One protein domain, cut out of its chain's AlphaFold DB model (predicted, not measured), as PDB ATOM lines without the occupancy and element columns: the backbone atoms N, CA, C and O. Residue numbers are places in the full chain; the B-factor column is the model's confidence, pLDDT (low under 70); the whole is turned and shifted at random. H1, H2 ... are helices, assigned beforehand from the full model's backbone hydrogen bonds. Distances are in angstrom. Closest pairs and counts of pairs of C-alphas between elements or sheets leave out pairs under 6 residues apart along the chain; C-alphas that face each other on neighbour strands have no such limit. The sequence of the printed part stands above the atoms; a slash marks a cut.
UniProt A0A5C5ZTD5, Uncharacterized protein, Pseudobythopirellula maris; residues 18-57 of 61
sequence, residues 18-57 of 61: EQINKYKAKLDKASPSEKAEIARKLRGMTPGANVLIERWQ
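This is residues 18 to 57 of the 61 residues of an uncharacterized protein of Pseudobythopirellula maris (UniProt A0A5C5ZTD5). The longest helix, H2, forms the middle of a chain that folds back twice: H1 runs back alongside it, and the short H3 folds back slantwise from the end of H2. Seen in cross-section the three make an L with H2 at its corner; H1 is only loosely joined to H2, and H1 and H3 stay apart. The printed part has 40 residues, with three named helices in the order H1, H2, H3 and no named strand, and its class is all helix. It is compact, with a radius of gyration of the C-alphas of 9.2 A, and rounded, spanning 25 by 19 by 16 A.

H2 is residues 32 to 45 and measures 20.3 A from first to last C-alpha; C-alpha 32 stands at (75.162, 132.237, 137.190). H1 is residues 18 to 27, 14.7 A long, from C-alpha 18 at (92.057, 138.239, 150.575). H3 is residues 49 to 55, 9.9 A long, ending with C-alpha 55 at (85.677, 144.018, 134.949).

H2 touches H3 with residues 39 to 43 alone. The closest C-alphas of the two are those of Arg 43 and Ala 49, 5.1 A apart. They form a helical hairpin, running opposite ways at a steep tilt of 40 degrees. H1 and H2 only just touch, with 3 pairs of C-alphas within 8 A; the closest are those of Tyr 23 and Ile 38, 6.8 A apart. They too form a helical hairpin, running opposite ways at a shallow tilt of 16 degrees. H1 and H3 are apart. In H1, H2 and H3 every O i to N i+4 pair is within hydrogen-bond range.

The two C-alphas farthest apart, those of Lys 29 and Pro 47, are 25.7 A from each other. The printed part has no cut, and both links, H1 to H2 and H2 to H3, are tight. The mean pLDDT of the printed part is 89.0, and no printed residue is under 70.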
ATOM      1  N   GLU A  18      92.216 139.699 150.494       95.25
ATOM      2  CA  GLU A  18      92.057 138.239 150.575       95.25
ATOM      3  C   GLU A  18      90.676 137.797 150.083       95.25
ATOM      4  O   GLU A  18      90.569 136.852 149.306       95.25
ATOM      5  N   GLN A  19      89.619 138.481 150.523       93.25
ATOM      6  CA  GLN A  19      88.249 138.118 150.183       93.25
ATOM      7  C   GLN A  19      87.951 138.326 148.693       93.25
ATOM      8  O   GLN A  19      87.359 137.453 148.063       93.25
ATOM      9  N   ILE A  20      88.423 139.432 148.109       91.81
ATOM     10  CA  ILE A  20      88.333 139.703 146.667       91.81
ATOM     11  C   ILE A  20      89.047 138.601 145.873       91.81
ATOM     12  O   ILE A  20      88.469 138.050 144.941       91.81
ATOM     13  N   ASN A  21      90.263 138.216 146.273       92.56
ATOM     14  CA  ASN A  21      91.003 137.142 145.606       92.56
ATOM     15  C   ASN A  21      90.270 135.794 145.687       92.56
ATOM     16  O   ASN A  21      90.224 135.064 144.701       92.56
ATOM     17  N   LYS A  22      89.660 135.481 146.839       92.50
ATOM     18  CA  LYS A  22      88.844 134.269 147.005       92.50
ATOM     19  C   LYS A  22      87.630 134.263 146.085       92.50
ATOM     20  O   LYS A  22      87.331 133.222 145.513       92.50
ATOM     21  N   TYR A  23      86.936 135.392 145.941       91.56
ATOM     22  CA  TYR A  23      85.825 135.484 144.995       91.56
ATOM     23  C   TYR A  23      86.304 135.301 143.564       91.56
ATOM     24  O   TYR A  23      85.734 134.475 142.862       91.56
ATOM     25  N   LYS A  24      87.398 135.966 143.174       90.25
ATOM     26  CA  LYS A  24      87.985 135.819 141.839       90.25
ATOM     27  C   LYS A  24      88.304 134.359 141.505       90.25
ATOM     28  O   LYS A  24      87.917 133.894 140.445       90.25
ATOM     29  N   ALA A  25      88.933 133.623 142.423       91.75
ATOM     30  CA  ALA A  25      89.262 132.209 142.220       91.75
ATOM     31  C   ALA A  25      88.026 131.297 142.090       91.75
ATOM     32  O   ALA A  25      88.114 130.219 141.511       91.75
ATOM     33  N   LYS A  26      86.875 131.704 142.638       88.69
ATOM     34  CA  LYS A  26      85.618 130.959 142.500       88.69
ATOM     35  C   LYS A  26      84.917 131.219 141.168       88.69
ATOM     36  O   LYS A  26      84.142 130.369 140.748       88.69
ATOM     37  N   LEU A  27      85.180 132.351 140.509       87.75
ATOM     38  CA  LEU A  27      84.452 132.759 139.301       87.75
ATOM     39  C   LEU A  27      84.580 131.769 138.146       87.75
ATOM     40  O   LEU A  27      83.601 131.578 137.427       87.75
ATOM     41  N   ASP A  28      85.733 131.114 138.017       85.31
ATOM     42  CA  ASP A  28      86.009 130.169 136.930       85.31
ATOM     43  C   ASP A  28      85.050 128.967 136.932       85.31
ATOM     44  O   ASP A  28      84.764 128.402 135.881       85.31
ATOM     45  N   LYS A  29      84.532 128.584 138.108       88.88
ATOM     46  CA  LYS A  29      83.608 127.448 138.282       88.88
ATOM     47  C   LYS A  29      82.219 127.862 138.774       88.88
ATOM     48  O   LYS A  29      81.391 126.995 139.030       88.88
ATOM     49  N   ALA A  30      81.978 129.159 138.952       87.94
ATOM     50  CA  ALA A  30      80.748 129.660 139.547       87.94
ATOM     51  C   ALA A  30      79.569 129.559 138.572       87.94
ATOM     52  O   ALA A  30      79.654 129.990 137.417       87.94
ATOM     53  N   SER A  31      78.443 129.067 139.076       89.56
ATOM     54  CA  SER A  31      77.148 129.137 138.400       89.56
ATOM     55  C   SER A  31      76.664 130.594 138.256       89.56
ATOM     56  O   SER A  31      77.115 131.476 138.995       89.56
ATOM     57  N   PRO A  32      75.718 130.888 137.343       87.06
ATOM     58  CA  PRO A  32      75.162 132.237 137.190       87.06
ATOM     59  C   PRO A  32      74.586 132.820 138.492       87.06
ATOM     60  O   PRO A  32      74.803 133.993 138.791       87.06
ATOM     61  N   SER A  33      73.932 131.987 139.312       86.50
ATOM     62  CA  SER A  33      73.397 132.391 140.622       86.50
ATOM     63  C   SER A  33      74.508 132.789 141.602       86.50
ATOM     64  O   SER A  33      74.448 133.837 142.248       86.50
ATOM     65  N   GLU A  34      75.599 132.017 141.654       88.88
ATOM     66  CA  GLU A  34      76.754 132.343 142.498       88.88
ATOM     67  C   GLU A  34      77.463 133.624 142.047       88.88
ATOM     68  O   GLU A  34      77.940 134.391 142.886       88.88
ATOM     69  N   LYS A  35      77.510 133.900 140.738       88.81
ATOM     70  CA  LYS A  35      78.052 135.160 140.204       88.81
ATOM     71  C   LYS A  35      77.229 136.368 140.668       88.81
ATOM     72  O   LYS A  35      77.823 137.350 141.120       88.81
ATOM     73  N   ALA A  36      75.898 136.268 140.657       89.81
ATOM     74  CA  ALA A  36      75.005 137.307 141.180       89.81
ATOM     75  C   ALA A  36      75.183 137.511 142.699       89.81
ATOM     76  O   ALA A  36      75.282 138.642 143.189       89.81
ATOM     77  N   GLU A  37      75.331 136.426 143.468       90.69
ATOM     78  CA  GLU A  37      75.643 136.534 144.897       90.69
ATOM     79  C   GLU A  37      76.995 137.208 145.167       90.69
ATOM     80  O   GLU A  37      77.128 137.985 146.122       90.69
ATOM     81  N   ILE A  38      78.016 136.903 144.362       90.88
ATOM     82  CA  ILE A  38      79.340 137.521 144.481       90.88
ATOM     83  C   ILE A  38      79.247 139.021 144.185       90.88
ATOM     84  O   ILE A  38      79.807 139.808 144.951       90.88
ATOM     85  N   ALA A  39      78.495 139.437 143.161       90.62
ATOM     86  CA  ALA A  39      78.259 140.851 142.867       90.62
ATOM     87  C   ALA A  39      77.602 141.581 144.056       90.62
ATOM     88  O   ALA A  39      78.099 142.622 144.500       90.62
ATOM     89  N   ARG A  40      76.566 140.986 144.669       91.38
ATOM     90  CA  ARG A  40      75.919 141.528 145.880       91.38
ATOM     91  C   ARG A  40      76.904 141.662 147.049       91.38
ATOM     92  O   ARG A  40      76.954 142.704 147.705       91.38
ATOM     93  N   LYS A  41      77.722 140.631 147.296       91.44
ATOM     94  CA  LYS A  41      78.746 140.633 148.360       91.44
ATOM     95  C   LYS A  41      79.830 141.689 148.114       91.44
ATOM     96  O   LYS A  41      80.278 142.330 149.064       91.44
ATOM     97  N   LEU A  42      80.232 141.909 146.860       90.94
ATOM     98  CA  LEU A  42      81.204 142.945 146.501       90.94
ATOM     99  C   LEU A  42      80.675 144.348 146.826       90.94
ATOM    100  O   LEU A  42      81.399 145.109 147.474       90.94
ATOM    101  N   ARG A  43      79.416 144.659 146.471       90.94
ATOM    102  CA  ARG A  43      78.773 145.960 146.766       90.94
ATOM    103  C   ARG A  43      78.765 146.296 148.254       90.94
ATOM    104  O   ARG A  43      79.078 147.421 148.626       90.94
ATOM    105  N   GLY A  44      78.482 145.312 149.107       89.75
ATOM    106  CA  GLY A  44      78.496 145.502 150.562       89.75
ATOM    107  C   GLY A  44      79.896 145.693 151.162       89.75
ATOM    108  O   GLY A  44      80.035 146.252 152.245       89.75
ATOM    109  N   MET A  45      80.950 145.237 150.479       87.69
ATOM    110  CA  MET A  45      82.312 145.236 151.021       87.69
ATOM    111  C   MET A  45      83.130 146.470 150.627       87.69
ATOM    112  O   MET A  45      84.048 146.859 151.356       87.69
ATOM    113  N   THR A  46      82.900 147.037 149.441       84.25
ATOM    114  CA  THR A  46      83.696 148.159 148.925       84.25
ATOM    115  C   THR A  46      82.826 149.098 148.086       84.25
ATOM    116  O   THR A  46      82.166 148.628 147.168       84.25
ATOM    117  N   PRO A  47      82.877 150.425 148.310       83.00
ATOM    118  CA  PRO A  47      82.084 151.385 147.533       83.00
ATOM    119  C   PRO A  47      82.427 151.388 146.030       83.00
ATOM    120  O   PRO A  47      81.560 151.610 145.198       83.00
ATOM    121  N   GLY A  48      83.669 151.062 145.659       83.44
ATOM    122  CA  GLY A  48      84.106 150.893 144.263       83.44
ATOM    123  C   GLY A  48      83.814 149.516 143.650       83.44
ATOM    124  O   GLY A  48      84.496 149.117 142.708       83.44
ATOM    125  N   ALA A  49      82.863 148.752 144.195       87.25
ATOM    126  CA  ALA A  49      82.559 147.401 143.721       87.25
ATOM    127  C   ALA A  49      82.099 147.350 142.259       87.25
ATOM    128  O   ALA A  49      82.381 146.362 141.588       87.25
ATOM    129  N   ASN A  50      81.447 148.402 141.759       85.25
ATOM    130  CA  ASN A  50      80.919 148.442 140.392       85.25
ATOM    131  C   ASN A  50      82.017 148.229 139.340       85.25
ATOM    132  O   ASN A  50      81.830 147.440 138.423       85.25
ATOM    133  N   VAL A  51      83.205 148.808 139.549       89.25
ATOM    134  CA  VAL A  51      84.364 148.616 138.658       89.25
ATOM    135  C   VAL A  51      84.826 147.154 138.644       89.25
ATOM    136  O   VAL A  51      85.247 146.634 137.614       89.25
ATOM    137  N   LEU A  52      84.763 146.464 139.791       86.69
ATOM    138  CA  LEU A  52      85.121 145.045 139.874       86.69
ATOM    139  C   LEU A  52      84.063 144.154 139.221       86.69
ATOM    140  O   LEU A  52      84.425 143.200 138.544       86.69
ATOM    141  N   ILE A  53      82.783 144.473 139.415       88.75
ATOM    142  CA  ILE A  53      81.643 143.749 138.839       88.75
ATOM    143  C   ILE A  53      81.691 143.815 137.312       88.75
ATOM    144  O   ILE A  53      81.627 142.774 136.659       88.75
ATOM    145  N   GLU A  54      81.903 145.010 136.759       88.00
ATOM    146  CA  GLU A  54      82.036 145.239 135.319       88.00
ATOM    147  C   GLU A  54      83.262 144.516 134.747       88.00
ATOM    148  O   GLU A  54      83.148 143.730 133.808       88.00
ATOM    149  N   ARG A  55      84.434 144.681 135.379       88.38
ATOM    150  CA  ARG A  55      85.677 144.018 134.949       88.38
ATOM    151  C   ARG A  55      85.583 142.492 134.982       88.38
ATOM    152  O   ARG A  55      86.300 141.823 134.241       88.38
ATOM    153  N   TRP A  56      84.780 141.936 135.884       89.31
ATOM    154  CA  TRP A  56      84.597 140.493 136.040       89.31
ATOM    155  C   TRP A  56      83.374 139.956 135.292       89.31
ATOM    156  O   TRP A  56      83.089 138.767 135.414       89.31
ATOM    157  N   GLN A  57      82.674 140.808 134.531       85.00
ATOM    158  CA  GLN A  57      81.460 140.459 133.786       85.00
ATOM    159  C   GLN A  57      80.446 139.698 134.651       85.00
ATOM    160  O   GLN A  57      79.822 138.728 134.217       85.00
TER     161      GLN A  57